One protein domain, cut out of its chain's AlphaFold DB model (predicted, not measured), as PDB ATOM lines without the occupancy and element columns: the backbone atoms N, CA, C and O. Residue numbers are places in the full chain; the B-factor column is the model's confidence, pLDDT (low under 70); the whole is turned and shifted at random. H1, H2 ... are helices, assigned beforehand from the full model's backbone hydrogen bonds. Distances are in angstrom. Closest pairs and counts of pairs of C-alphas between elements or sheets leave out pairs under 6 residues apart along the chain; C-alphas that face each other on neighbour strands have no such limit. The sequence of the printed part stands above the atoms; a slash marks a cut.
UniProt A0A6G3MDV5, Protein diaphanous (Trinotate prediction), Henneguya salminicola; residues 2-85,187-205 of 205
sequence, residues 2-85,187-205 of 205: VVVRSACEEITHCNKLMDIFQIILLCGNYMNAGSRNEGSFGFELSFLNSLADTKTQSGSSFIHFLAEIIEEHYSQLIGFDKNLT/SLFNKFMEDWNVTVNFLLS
ATOM      1  N   VAL A   2      23.862  21.084 -45.201       77.00
ATOM      2  CA  VAL A   2      23.932  21.230 -43.727       77.00
ATOM      3  C   VAL A   2      23.717  19.907 -42.984       77.00
ATOM      4  O   VAL A   2      24.512  19.576 -42.122       77.00
ATOM      5  N   VAL A   3      22.712  19.116 -43.376       81.56
ATOM      6  CA  VAL A   3      22.397  17.832 -42.716       81.56
ATOM      7  C   VAL A   3      23.555  16.829 -42.783       81.56
ATOM      8  O   VAL A   3      23.812  16.136 -41.809       81.56
ATOM      9  N   VAL A   4      24.290  16.782 -43.901       82.75
ATOM     10  CA  VAL A   4      25.477  15.918 -44.045       82.75
ATOM     11  C   VAL A   4      26.574  16.363 -43.084       82.75
ATOM     12  O   VAL A   4      27.111  15.533 -42.363       82.75
ATOM     13  N   ARG A   5      26.857  17.670 -43.019       84.38
ATOM     14  CA  ARG A   5      27.827  18.211 -42.060       84.38
ATOM     15  C   ARG A   5      27.425  17.893 -40.620       84.38
ATOM     16  O   ARG A   5      28.247  17.381 -39.872       84.38
ATOM     17  N   SER A   6      26.168  18.141 -40.258       87.88
ATOM     18  CA  SER A   6      25.652  17.839 -38.921       87.88
ATOM     19  C   SER A   6      25.751  16.350 -38.593       87.88
ATOM     20  O   SER A   6      26.163  16.011 -37.496       87.88
ATOM     21  N   ALA A   7      25.473  15.455 -39.544       88.12
ATOM     22  CA  ALA A   7      25.659  14.019 -39.342       88.12
ATOM     23  C   ALA A   7      27.138  13.644 -39.124       88.12
ATOM     24  O   ALA A   7      27.436  12.832 -38.252       88.12
ATOM     25  N   CYS A   8      28.077  14.254 -39.861       89.56
ATOM     26  CA  CYS A   8      29.509  14.053 -39.621       89.56
ATOM     27  C   CYS A   8      29.926  14.528 -38.215       89.56
ATOM     28  O   CYS A   8      30.637  13.822 -37.498       89.56
ATOM     29  N   GLU A   9      29.466  15.713 -37.806       91.94
ATOM     30  CA  GLU A   9      29.731  16.285 -36.480       91.94
ATOM     31  C   GLU A   9      29.132  15.417 -35.363       91.94
ATOM     32  O   GLU A   9      29.826  15.090 -34.405       91.94
ATOM     33  N   GLU A  10      27.880  14.979 -35.503       94.12
ATOM     34  CA  GLU A  10      27.206  14.104 -34.539       94.12
ATOM     35  C   GLU A  10      27.963  12.787 -34.346       94.12
ATOM     36  O   GLU A  10      28.212  12.393 -33.210       94.12
ATOM     37  N   ILE A  11      28.383  12.125 -35.433       94.62
ATOM     38  CA  ILE A  11      29.134  10.862 -35.349       94.62
ATOM     39  C   ILE A  11      30.473  11.072 -34.638       94.62
ATOM     40  O   ILE A  11      30.799  10.332 -33.713       94.62
ATOM     41  N   THR A  12      31.243  12.079 -35.055       93.88
ATOM     42  CA  THR A  12      32.593  12.336 -34.518       93.88
ATOM     43  C   THR A  12      32.582  12.748 -33.047       93.88
ATOM     44  O   THR A  12      33.524  12.430 -32.327       93.88
ATOM     45  N   HIS A  13      31.513  13.393 -32.576       94.38
ATOM     46  CA  HIS A  13      31.383  13.848 -31.188       94.38
ATOM     47  C   HIS A  13      30.525  12.922 -30.312       94.38
ATOM     48  O   HIS A  13      30.320  13.200 -29.125       94.38
ATOM     49  N   CYS A  14      30.017  11.809 -30.849       95.94
ATOM     50  CA  CYS A  14      29.241  10.853 -30.069       95.94
ATOM     51  C   CYS A  14      30.165   9.929 -29.264       95.94
ATOM     52  O   CYS A  14      30.469   8.811 -29.675       95.94
ATOM     53  N   ASN A  15      30.566  10.371 -28.069       95.44
ATOM     54  CA  ASN A  15      31.416   9.578 -27.165       95.44
ATOM     55  C   ASN A  15      30.832   8.189 -26.874       95.44
ATOM     56  O   ASN A  15      31.562   7.205 -26.875       95.44
ATOM     57  N   LYS A  16      29.502   8.087 -26.721       96.25
ATOM     58  CA  LYS A  16      28.835   6.796 -26.501       96.25
ATOM     59  C   LYS A  16      29.065   5.820 -27.658       96.25
ATOM     60  O   LYS A  16      29.290   4.642 -27.416       96.25
ATOM     61  N   LEU A  17      29.026   6.303 -28.901       96.31
ATOM     62  CA  LEU A  17      29.313   5.484 -30.079       96.31
ATOM     63  C   LEU A  17      30.780   5.028 -30.089       96.31
ATOM     64  O   LEU A  17      31.055   3.869 -30.381       96.31
ATOM     65  N   MET A  18      31.710   5.912 -29.717       95.69
ATOM     66  CA  MET A  18      33.137   5.575 -29.630       95.69
ATOM     67  C   MET A  18      33.422   4.533 -28.541       95.69
ATOM     68  O   MET A  18      34.231   3.630 -28.751       95.69
ATOM     69  N   ASP A  19      32.738   4.609 -27.400       97.19
ATOM     70  CA  ASP A  19      32.826   3.595 -26.344       97.19
ATOM     71  C   ASP A  19      32.272   2.245 -26.824       97.19
ATOM     72  O   ASP A  19      32.895   1.205 -26.610       97.19
ATOM     73  N   ILE A  20      31.158   2.246 -27.565       96.69
ATOM     74  CA  ILE A  20      30.618   1.030 -28.195       96.69
ATOM     75  C   ILE A  20      31.621   0.434 -29.192       96.69
ATOM     76  O   ILE A  20      31.824  -0.779 -29.203       96.69
ATOM     77  N   PHE A  21      32.303   1.254 -29.995       96.75
ATOM     78  CA  PHE A  21      33.332   0.774 -30.925       96.75
ATOM     79  C   PHE A  21      34.525   0.142 -30.201       96.75
ATOM     80  O   PHE A  21      35.048  -0.873 -30.662       96.75
ATOM     81  N   GLN A  22      34.919   0.668 -29.039       95.94
ATOM     82  CA  GLN A  22      35.948   0.041 -28.204       95.94
ATOM     83  C   GLN A  22      35.497  -1.325 -27.670       95.94
ATOM     84  O   GLN A  22      36.286  -2.270 -27.683       95.94
ATOM     85  N   ILE A  23      34.233  -1.459 -27.258       96.44
ATOM     86  CA  ILE A  23      33.671  -2.744 -26.810       96.44
ATOM     87  C   ILE A  23      33.624  -3.746 -27.973       96.44
ATOM     88  O   ILE A  23      34.040  -4.893 -27.805       96.44
ATOM     89  N   ILE A  24      33.200  -3.316 -29.166       95.25
ATOM     90  CA  ILE A  24      33.225  -4.146 -30.383       95.25
ATOM     91  C   ILE A  24      34.645  -4.641 -30.665       95.25
ATOM     92  O   ILE A  24      34.836  -5.835 -30.902       95.25
ATOM     93  N   LEU A  25      35.641  -3.754 -30.609       94.69
ATOM     94  CA  LEU A  25      37.040  -4.108 -30.843       94.69
ATOM     95  C   LEU A  25      37.560  -5.100 -29.795       94.69
ATOM     96  O   LEU A  25      38.202  -6.087 -30.152       94.69
ATOM     97  N   LEU A  26      37.266  -4.867 -28.514       93.31
ATOM     98  CA  LEU A  26      37.667  -5.746 -27.415       93.31
ATOM     99  C   LEU A  26      37.082  -7.151 -27.586       93.31
ATOM    100  O   LEU A  26      37.819  -8.139 -27.574       93.31
ATOM    101  N   CYS A  27      35.767  -7.242 -27.785       90.88
ATOM    102  CA  CYS A  27      35.088  -8.515 -27.976       90.88
ATOM    103  C   CYS A  27      35.551  -9.207 -29.265       90.88
ATOM    104  O   CYS A  27      35.810 -10.408 -29.253       90.88
ATOM    105  N   GLY A  28      35.726  -8.455 -30.354       88.88
ATOM    106  CA  GLY A  28      36.244  -8.970 -31.618       88.88
ATOM    107  C   GLY A  28      37.649  -9.556 -31.475       88.88
ATOM    108  O   GLY A  28      37.897 -10.655 -31.961       88.88
ATOM    109  N   ASN A  29      38.549  -8.881 -30.755       91.12
ATOM    110  CA  ASN A  29      39.894  -9.388 -30.469       91.12
ATOM    111  C   ASN A  29      39.860 -10.674 -29.635       91.12
ATOM    112  O   ASN A  29      40.604 -11.605 -29.934       91.12
ATOM    113  N   TYR A  30      38.978 -10.753 -28.635       87.75
ATOM    114  CA  TYR A  30      38.814 -11.961 -27.827       87.75
ATOM    115  C   TYR A  30      38.249 -13.132 -28.646       87.75
ATOM    116  O   TYR A  30      38.764 -14.245 -28.587       87.75
ATOM    117  N   MET A  31      37.216 -12.884 -29.457       82.62
ATOM    118  CA  MET A  31      36.598 -13.901 -30.316       82.62
ATOM    119  C   MET A  31      37.545 -14.404 -31.411       82.62
ATOM    120  O   MET A  31      37.469 -15.567 -31.797       82.62
ATOM    121  N   ASN A  32      38.439 -13.539 -31.892       83.75
ATOM    122  CA  ASN A  32      39.421 -13.846 -32.929       83.75
ATOM    123  C   ASN A  32      40.766 -14.343 -32.375       83.75
ATOM    124  O   ASN A  32      41.720 -14.446 -33.153       83.75
ATOM    125  N   ALA A  33      40.866 -14.654 -31.078       85.50
ATOM    126  CA  ALA A  33      42.088 -15.184 -30.475       85.50
ATOM    127  C   ALA A  33      42.566 -16.455 -31.204       85.50
ATOM    128  O   ALA A  33      41.786 -17.370 -31.479       85.50
ATOM    129  N   GLY A  34      43.853 -16.503 -31.552       81.62
ATOM    130  CA  GLY A  34      44.462 -17.570 -32.347       81.62
ATOM    131  C   GLY A  34      44.247 -17.458 -33.862       81.62
ATOM    132  O   GLY A  34      44.692 -18.335 -34.604       81.62
ATOM    133  N   SER A  35      43.584 -16.402 -34.347       84.06
ATOM    134  CA  SER A  35      43.434 -16.112 -35.778       84.06
ATOM    135  C   SER A  35      44.381 -14.998 -36.239       84.06
ATOM    136  O   SER A  35      45.002 -14.302 -35.441       84.06
ATOM    137  N   ARG A  36      44.446 -14.766 -37.556       81.69
ATOM    138  CA  ARG A  36      45.225 -13.662 -38.144       81.69
ATOM    139  C   ARG A  36      44.796 -12.270 -37.644       81.69
ATOM    140  O   ARG A  36      45.602 -11.351 -37.716       81.69
ATOM    141  N   ASN A  37      43.555 -12.123 -37.177       81.12
ATOM    142  CA  ASN A  37      42.976 -10.839 -36.769       81.12
ATOM    143  C   ASN A  37      43.059 -10.594 -35.249       81.12
ATOM    144  O   ASN A  37      42.484  -9.623 -34.757       81.12
ATOM    145  N   GLU A  38      43.740 -11.463 -34.497       82.94
ATOM    146  CA  GLU A  38      44.011 -11.243 -33.076       82.94
ATOM    147  C   GLU A  38      44.853  -9.973 -32.855       82.94
ATOM    148  O   GLU A  38      45.776  -9.683 -33.615       82.94
ATOM    149  N   GLY A  39      44.548  -9.218 -31.794       84.69
ATOM    150  CA  GLY A  39      45.335  -8.046 -31.396       84.69
ATOM    151  C   GLY A  39      45.224  -6.858 -32.356       84.69
ATOM    152  O   GLY A  39      46.157  -6.063 -32.466       84.69
ATOM    153  N   SER A  40      44.097  -6.733 -33.057       90.44
ATOM    154  CA  SER A  40      43.839  -5.617 -33.965       90.44
ATOM    155  C   SER A  40      43.676  -4.300 -33.193       90.44
ATOM    156  O   SER A  40      43.061  -4.261 -32.125       90.44
ATOM    157  N   PHE A  41      44.193  -3.207 -33.760       90.44
ATOM    158  CA  PHE A  41      44.053  -1.845 -33.216       90.44
ATOM    159  C   PHE A  41      42.768  -1.133 -33.672       90.44
ATOM    160  O   PHE A  41      42.464  -0.043 -33.200       90.44
ATOM    161  N   GLY A  42      42.022  -1.740 -34.594       92.12
ATOM    162  CA  GLY A  42      40.776  -1.226 -35.148       92.12
ATOM    163  C   GLY A  42      40.121  -2.262 -36.059       92.12
ATOM    164  O   GLY A  42      40.660  -3.350 -36.260       92.12
ATOM    165  N   PHE A  43      38.963  -1.918 -36.611       92.06
ATOM    166  CA  PHE A  43      38.240  -2.730 -37.586       92.06
ATOM    167  C   PHE A  43      37.768  -1.849 -38.746       92.06
ATOM    168  O   PHE A  43      37.584  -0.643 -38.583       92.06
ATOM    169  N   GLU A  44      37.574  -2.442 -39.922       91.56
ATOM    170  CA  GLU A  44      36.980  -1.726 -41.051       91.56
ATOM    171  C   GLU A  44      35.531  -1.351 -40.734       91.56
ATOM    172  O   GLU A  44      34.756  -2.200 -40.304       91.56
ATOM    173  N   LEU A  45      35.131  -0.107 -40.999       91.88
ATOM    174  CA  LEU A  45      33.791   0.391 -40.660       91.88
ATOM    175  C   LEU A  45      32.651  -0.443 -41.280       91.88
ATOM    176  O   LEU A  45      31.572  -0.559 -40.702       91.88
ATOM    177  N   SER A  46      32.904  -1.079 -42.426       90.56
ATOM    178  CA  SER A  46      31.999  -2.032 -43.083       90.56
ATOM    179  C   SER A  46      31.593  -3.207 -42.181       90.56
ATOM    180  O   SER A  46      30.494  -3.737 -42.337       90.56
ATOM    181  N   PHE A  47      32.427  -3.579 -41.204       91.50
ATOM    182  CA  PHE A  47      32.165  -4.657 -40.250       91.50
ATOM    183  C   PHE A  47      30.915  -4.415 -39.394       91.50
ATOM    184  O   PHE A  47      30.271  -5.382 -38.984       91.50
ATOM    185  N   LEU A  48      30.513  -3.154 -39.180       93.38
ATOM    186  CA  LEU A  48      29.272  -2.822 -38.470       93.38
ATOM    187  C   LEU A  48      28.054  -3.536 -39.076       93.38
ATOM    188  O   LEU A  48      27.199  -4.037 -38.349       93.38
ATOM    189  N   ASN A  49      28.027  -3.675 -40.404       89.12
ATOM    190  CA  ASN A  49      26.939  -4.331 -41.125       89.12
ATOM    191  C   ASN A  49      26.932  -5.858 -41.000       89.12
ATOM    192  O   ASN A  49      25.967  -6.475 -41.453       89.12
ATOM    193  N   SER A  50      27.986  -6.455 -40.443       90.56
ATOM    194  CA  SER A  50      28.149  -7.903 -40.276       90.56
ATOM    195  C   SER A  50      27.941  -8.361 -38.830       90.56
ATOM    196  O   SER A  50      27.960  -9.565 -38.566       90.56
ATOM    197  N   LEU A  51      27.724  -7.443 -37.881       92.69
ATOM    198  CA  LEU A  51      27.532  -7.776 -36.463       92.69
ATOM    199  C   LEU A  51      26.279  -8.635 -36.226       92.69
ATOM    200  O   LEU A  51      26.292  -9.535 -35.385       92.69
ATOM    201  N   ALA A  52      25.209  -8.384 -36.982       90.62
ATOM    202  CA  ALA A  52      23.977  -9.166 -36.916       90.62
ATOM    203  C   ALA A  52      24.128 -10.580 -37.513       90.62
ATOM    204  O   ALA A  52      23.471 -11.516 -37.051       90.62
ATOM    205  N   ASP A  53      25.027 -10.748 -38.485       88.38
ATOM    206  CA  ASP A  53      25.257 -12.017 -39.188       88.38
ATOM    207  C   ASP A  53      26.326 -12.886 -38.507       88.38
ATOM    208  O   ASP A  53      26.311 -14.115 -38.609       88.38
ATOM    209  N   THR A  54      27.251 -12.261 -37.777       86.06
ATOM    210  CA  THR A  54      28.338 -12.953 -37.079       86.06
ATOM    211  C   THR A  54      27.780 -13.713 -35.884       86.06
ATOM    212  O   THR A  54      27.268 -13.109 -34.945       86.06
ATOM    213  N   LYS A  55      27.881 -15.045 -35.895       85.56
ATOM    214  CA  LYS A  55      27.443 -15.894 -34.781       85.56
ATOM    215  C   LYS A  55      28.543 -16.063 -33.739       85.56
ATOM    216  O   LYS A  55      29.700 -16.301 -34.071       85.56
ATOM    217  N   THR A  56      28.160 -15.959 -32.474       80.00
ATOM    218  CA  THR A  56      29.016 -16.273 -31.329       80.00
ATOM    219  C   THR A  56      29.054 -17.788 -31.096       80.00
ATOM    220  O   THR A  56      28.276 -18.548 -31.679       80.00
ATOM    221  N   GLN A  57      29.929 -18.247 -30.195       76.75
ATOM    222  CA  GLN A  57      29.990 -19.664 -29.806       76.75
ATOM    223  C   GLN A  57      28.695 -20.164 -29.140       76.75
ATOM    224  O   GLN A  57      28.421 -21.361 -29.175       76.75
ATOM    225  N   SER A  58      27.884 -19.267 -28.563       76.12
ATOM    226  CA  SER A  58      26.583 -19.603 -27.970       76.12
ATOM    227  C   SER A  58      25.441 -19.665 -28.993       76.12
ATOM    228  O   SER A  58      24.327 -20.042 -28.640       76.12
ATOM    229  N   GLY A  59      25.695 -19.321 -30.261       80.75
ATOM    230  CA  GLY A  59      24.701 -19.337 -31.341       80.75
ATOM    231  C   GLY A  59      23.860 -18.057 -31.470       80.75
ATOM    232  O   GLY A  59      23.128 -17.909 -32.458       80.75
ATOM    233  N   SER A  60      23.988 -17.104 -30.538       85.88
ATOM    234  CA  SER A  60      23.453 -15.744 -30.696       85.88
ATOM    235  C   SER A  60      24.261 -14.970 -31.745       85.88
ATOM    236  O   SER A  60      25.363 -15.379 -32.119       85.88
ATOM    237  N   SER A  61      23.715 -13.881 -32.301       91.94
ATOM    238  CA  SER A  61      24.556 -12.999 -33.117       91.94
ATOM    239  C   SER A  61      25.374 -12.056 -32.249       91.94
ATOM    240  O   SER A  61      25.032 -11.779 -31.099       91.94
ATOM    241  N   PHE A  62      26.478 -11.572 -32.801       92.50
ATOM    242  CA  PHE A  62      27.437 -10.761 -32.075       92.50
ATOM    243  C   PHE A  62      26.804  -9.456 -31.584       92.50
ATOM    244  O   PHE A  62      27.065  -9.049 -30.458       92.50
ATOM    245  N   ILE A  63      25.890  -8.863 -32.357       94.62
ATOM    246  CA  ILE A  63      25.136  -7.687 -31.903       94.62
ATOM    247  C   ILE A  63      24.241  -7.967 -30.683       94.62
ATOM    248  O   ILE A  63      24.153  -7.110 -29.811       94.62
ATOM    249  N   HIS A  64      23.646  -9.164 -30.567       93.44
ATOM    250  CA  HIS A  64      22.863  -9.543 -29.378       93.44
ATOM    251  C   HIS A  64      23.764  -9.658 -28.153       93.44
ATOM    252  O   HIS A  64      23.482  -9.067 -27.120       93.44
ATOM    253  N   PHE A  65      24.900 -10.338 -28.306       92.25
ATOM    254  CA  PHE A  65      25.890 -10.457 -27.239       92.25
ATOM    255  C   PHE A  65      26.449  -9.093 -26.795       92.25
ATOM    256  O   PHE A  65      26.627  -8.843 -25.606       92.25
ATOM    257  N   LEU A  66      26.702  -8.185 -27.743       94.38
ATOM    258  CA  LEU A  66      27.128  -6.818 -27.438       94.38
ATOM    259  C   LEU A  66      26.048  -6.044 -26.680       94.38
ATOM    260  O   LEU A  66      26.379  -5.336 -25.733       94.38
ATOM    261  N   ALA A  67      24.781  -6.175 -27.083       94.62
ATOM    262  CA  ALA A  67      23.662  -5.531 -26.406       94.62
ATOM    263  C   ALA A  67      23.514  -6.020 -24.957       94.62
ATOM    264  O   ALA A  67      23.383  -5.182 -24.074       94.62
ATOM    265  N   GLU A  68      23.630  -7.329 -24.706       93.62
ATOM    266  CA  GLU A  68      23.608  -7.920 -23.357       93.62
ATOM    267  C   GLU A  68      24.738  -7.361 -22.474       93.62
ATOM    268  O   GLU A  68      24.481  -6.840 -21.390       93.62
ATOM    269  N   ILE A  69      25.986  -7.376 -22.961       93.56
ATOM    270  CA  ILE A  69      27.135  -6.822 -22.218       93.56
ATOM    271  C   ILE A  69      26.945  -5.333 -21.928       93.56
ATOM    272  O   ILE A  69      27.272  -4.853 -20.840       93.56
ATOM    273  N   ILE A  70      26.478  -4.578 -22.924       96.25
ATOM    274  CA  ILE A  70      26.291  -3.137 -22.786       96.25
ATOM    275  C   ILE A  70      25.147  -2.839 -21.822       96.25
ATOM    276  O   ILE A  70      25.284  -1.931 -21.015       96.25
ATOM    277  N   GLU A  71      24.057  -3.595 -21.843       95.38
ATOM    278  CA  GLU A  71      22.984  -3.440 -20.865       95.38
ATOM    279  C   GLU A  71      23.476  -3.743 -19.440       95.38
ATOM    280  O   GLU A  71      23.262  -2.937 -18.533       95.38
ATOM    281  N   GLU A  72      24.188  -4.857 -19.248       95.69
ATOM    282  CA  GLU A  72      24.615  -5.323 -17.926       95.69
ATOM    283  C   GLU A  72      25.696  -4.425 -17.301       95.69
ATOM    284  O   GLU A  72      25.655  -4.123 -16.105       95.69
ATOM    285  N   HIS A  73      26.672  -3.978 -18.096       96.00
ATOM    286  CA  HIS A  73      27.874  -3.310 -17.581       96.00
ATOM    287  C   HIS A  73      28.023  -1.847 -18.005       96.00
ATOM    288  O   HIS A  73      28.756  -1.095 -17.358       96.00
ATOM    289  N   TYR A  74      27.343  -1.421 -19.070       96.12
ATOM    290  CA  TYR A  74      27.525  -0.102 -19.678       96.12
ATOM    291  C   TYR A  74      26.191   0.555 -20.061       96.12
ATOM    292  O   TYR A  74      26.095   1.203 -21.106       96.12
ATOM    293  N   SER A  75      25.155   0.402 -19.230       95.25
ATOM    294  CA  SER A  75      23.780   0.824 -19.547       95.25
ATOM    295  C   SER A  75      23.656   2.302 -19.940       95.25
ATOM    296  O   SER A  75      22.764   2.673 -20.703       95.25
ATOM    297  N   GLN A  76      24.593   3.157 -19.516       95.12
ATOM    298  CA  GLN A  76      24.695   4.551 -19.957       95.12
ATOM    299  C   GLN A  76      24.904   4.718 -21.473       95.12
ATOM    300  O   GLN A  76      24.601   5.788 -22.011       95.12
ATOM    301  N   LEU A  77      25.431   3.703 -22.164       95.81
ATOM    302  CA  LEU A  77      25.661   3.700 -23.610       95.81
ATOM    303  C   LEU A  77      24.384   3.385 -24.401       95.81
ATOM    304  O   LEU A  77      24.294   3.749 -25.574       95.81
ATOM    305  N   ILE A  78      23.368   2.793 -23.760       93.88
ATOM    306  CA  ILE A  78      22.048   2.603 -24.368       93.88
ATOM    307  C   ILE A  78      21.467   3.968 -24.770       93.88
ATOM    308  O   ILE A  78      21.593   4.979 -24.065       93.88
ATOM    309  N   GLY A  79      20.838   4.010 -25.945       91.00
ATOM    310  CA  GLY A  79      20.274   5.231 -26.514       91.00
ATOM    311  C   GLY A  79      21.310   6.199 -27.094       91.00
ATOM    312  O   GLY A  79      21.047   7.402 -27.121       91.00
ATOM    313  N   PHE A  80      22.500   5.728 -27.495       93.69
ATOM    314  CA  PHE A  80      23.487   6.551 -28.210       93.69
ATOM    315  C   PHE A  80      22.932   7.120 -29.527       93.69
ATOM    316  O   PHE A  80      23.277   8.235 -29.913       93.69
ATOM    317  N   ASP A  81      22.047   6.370 -30.183       89.94
ATOM    318  CA  ASP A  81      21.393   6.679 -31.455       89.94
ATOM    319  C   ASP A  81      20.503   7.927 -31.372       89.94
ATOM    320  O   ASP A  81      20.365   8.665 -32.345       89.94
ATOM    321  N   LYS A  82      19.989   8.253 -30.178       88.31
ATOM    322  CA  LYS A  82      19.231   9.492 -29.924       88.31
ATOM    323  C   LYS A  82      20.047  10.763 -30.175       88.31
ATOM    324  O   LYS A  82      19.456  11.813 -30.405       88.31
ATOM    325  N   ASN A  83      21.378  10.676 -30.133       83.38
ATOM    326  CA  ASN A  83      22.277  11.793 -30.432       83.38
ATOM    327  C   ASN A  83      22.659  11.871 -31.921       83.38
ATOM    328  O   ASN A  83      23.368  12.792 -32.308       83.38
ATOM    329  N   LEU A  84      22.212  10.914 -32.741       88.94
ATOM    330  CA  LEU A  84      22.582  10.759 -34.152       88.94
ATOM    331  C   LEU A  84      21.392  11.052 -35.085       88.94
ATOM    332  O   LEU A  84      21.134  10.348 -36.068       88.94
ATOM    333  N   THR A  85      20.617  12.087 -34.753       86.88
ATOM    334  CA  THR A  85      19.349  12.411 -35.430       86.88
ATOM    335  C   THR A  85      19.530  12.826 -36.888       86.88
ATOM    336  O   THR A  85      18.664  12.557 -37.727       86.88
ATOM    337  N   SER A 187      24.936   4.876 -44.743       87.19
ATOM    338  CA  SER A 187      24.189   3.615 -44.753       87.19
ATOM    339  C   SER A 187      24.733   2.604 -43.738       87.19
ATOM    340  O   SER A 187      23.939   1.894 -43.122       87.19
ATOM    341  N   LEU A 188      26.054   2.590 -43.495       91.00
ATOM    342  CA  LEU A 188      26.675   1.728 -42.484       91.00
ATOM    343  C   LEU A 188      26.143   2.047 -41.082       91.00
ATOM    344  O   LEU A 188      25.708   1.157 -40.355       91.00
ATOM    345  N   PHE A 189      26.132   3.331 -40.711       92.38
ATOM    346  CA  PHE A 189      25.653   3.761 -39.395       92.38
ATOM    347  C   PHE A 189      24.151   3.554 -39.245       92.38
ATOM    348  O   PHE A 189      23.700   3.143 -38.181       92.38
ATOM    349  N   ASN A 190      23.367   3.823 -40.288       90.50
ATOM    350  CA  ASN A 190      21.925   3.637 -40.208       90.50
ATOM    351  C   ASN A 190      21.539   2.170 -40.061       90.50
ATOM    352  O   ASN A 190      20.751   1.860 -39.175       90.50
ATOM    353  N   LYS A 191      22.126   1.276 -40.868       91.12
ATOM    354  CA  LYS A 191      21.888  -0.163 -40.718       91.12
ATOM    355  C   LYS A 191      22.304  -0.632 -39.324       91.12
ATOM    356  O   LYS A 191      21.528  -1.306 -38.657       91.12
ATOM    357  N   PHE A 192      23.479  -0.215 -38.848       94.19
ATOM    358  CA  PHE A 192      23.927  -0.530 -37.492       94.19
ATOM    359  C   PHE A 192      22.926  -0.079 -36.418       94.19
ATOM    360  O   PHE A 192      22.591  -0.863 -35.535       94.19
ATOM    361  N   MET A 193      22.416   1.154 -36.498       92.62
ATOM    362  CA  MET A 193      21.418   1.662 -35.550       92.62
ATOM    363  C   MET A 193      20.077   0.923 -35.645       92.62
ATOM    364  O   MET A 193      19.437   0.704 -34.621       92.62
ATOM    365  N   GLU A 194      19.639   0.537 -36.845       91.94
ATOM    366  CA  GLU A 194      18.425  -0.265 -37.039       91.94
ATOM    367  C   GLU A 194      18.567  -1.648 -36.395       91.94
ATOM    368  O   GLU A 194      17.740  -2.017 -35.556       91.94
ATOM    369  N   ASP A 195      19.647  -2.366 -36.711       94.00
ATOM    370  CA  ASP A 195      19.938  -3.688 -36.148       94.00
ATOM    371  C   ASP A 195      20.093  -3.616 -34.616       94.00
ATOM    372  O   ASP A 195      19.575  -4.463 -33.879       94.00
ATOM    373  N   TRP A 196      20.760  -2.568 -34.118       94.50
ATOM    374  CA  TRP A 196      20.930  -2.301 -32.691       94.50
ATOM    375  C   TRP A 196      19.591  -2.082 -31.989       94.50
ATOM    376  O   TRP A 196      19.311  -2.712 -30.970       94.50
ATOM    377  N   ASN A 197      18.736  -1.225 -32.545       92.88
ATOM    378  CA  ASN A 197      17.446  -0.899 -31.949       92.88
ATOM    379  C   ASN A 197      16.497  -2.098 -31.933       92.88
ATOM    380  O   ASN A 197      15.797  -2.300 -30.943       92.88
ATOM    381  N   VAL A 198      16.490  -2.926 -32.981       93.69
ATOM    382  CA  VAL A 198      15.736  -4.192 -32.978       93.69
ATOM    383  C   VAL A 198      16.212  -5.098 -31.840       93.69
ATOM    384  O   VAL A 198      15.392  -5.613 -31.081       93.69
ATOM    385  N   THR A 199      17.528  -5.241 -31.695       93.62
ATOM    386  CA  THR A 199      18.157  -6.098 -30.684       93.62
ATOM    387  C   THR A 199      17.850  -5.624 -29.260       93.62
ATOM    388  O   THR A 199      17.384  -6.403 -28.434       93.62
ATOM    389  N   VAL A 200      18.054  -4.337 -28.972       92.44
ATOM    390  CA  VAL A 200      17.816  -3.764 -27.639       92.44
ATOM    391  C   VAL A 200      16.332  -3.784 -27.273       92.44
ATOM    392  O   VAL A 200      15.994  -4.072 -26.131       92.44
ATOM    393  N   ASN A 201      15.428  -3.535 -28.225       92.00
ATOM    394  CA  ASN A 201      13.991  -3.619 -27.954       92.00
ATOM    395  C   ASN A 201      13.547  -5.039 -27.589       92.00
ATOM    396  O   ASN A 201      12.646  -5.183 -26.772       92.00
ATOM    397  N   PHE A 202      14.160  -6.065 -28.185       90.38
ATOM    398  CA  PHE A 202      13.910  -7.460 -27.820       90.38
ATOM    399  C   PHE A 202      14.493  -7.811 -26.444       90.38
ATOM    400  O   PHE A 202      13.883  -8.558 -25.690       90.38
ATOM    401  N   LEU A 203      15.666  -7.268 -26.110       88.62
ATOM    402  CA  LEU A 203      16.320  -7.499 -24.821       88.62
ATOM    403  C   LEU A 203      15.543  -6.874 -23.648       88.62
ATOM    404  O   LEU A 203      15.463  -7.463 -22.576       88.62
ATOM    405  N   LEU A 204      14.944  -5.698 -23.866       83.31
ATOM    406  CA  LEU A 204      14.227  -4.926 -22.842       83.31
ATOM    407  C   LEU A 204      12.718  -5.230 -22.748       83.31
ATOM    408  O   LEU A 204      12.032  -4.595 -21.939       83.31
ATOM    409  N   SER A 205      12.183  -6.126 -23.586       78.88
ATOM    410  CA  SER A 205      10.761  -6.522 -23.596       78.88
ATOM    411  C   SER A 205      10.469  -7.697 -22.673       78.88
ATOM    412  O   SER A 205       9.450  -7.629 -21.949       78.88
TER     413      SER A 205
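AT A GLANCE: This is residues 2 to 85 and 187 to 205 of the 205 residues of the protein "Protein diaphanous (Trinotate prediction)" of Henneguya salminicola (UniProt A0A6G3MDV5). H1 and H2 make a corner and line one side; H6 stands across from them, with H3 and H4 packed on it. Short H5 sits between. Printed are 103 residues with six named helices, H1 to H6, and no named strand: all helix. The whole is compact, radius of gyration of the C-alphas 13.8 A, spans 45 by 34 by 23 A.

HOW THE PARTS SIT: Start at H1, residues 2 to 13; H2, residues 15 to 31, stands to it at a steep tilt of 58 degrees. H3, residues 45 to 50, touches H6, residues 187 to 203; C-alphas 48 and 192 are closest, 5.9 A. H4, residues 62 to 73, touches H6, closest C-alphas 64 and 199, 6.0 A. H5, residues 80 to 83, is close to but not clearly touching H2, closest C-alphas 16 and 80, 5.6 A. H3 has 0 of 2 O i to N i+4 pairs within hydrogen-bond range, but 3 of 3 O i to N i+3.

IN THESE COORDINATES: Find C-alpha 2 at (23.932, 21.230, -43.727). H6 runs 24.1 A to C-alpha 203 at (16.320, -7.499, -24.821).

THE WHOLE: Residues 86 to 186 are not printed; the gap is 13.7 A. No printed residue is under 70 in pLDDT.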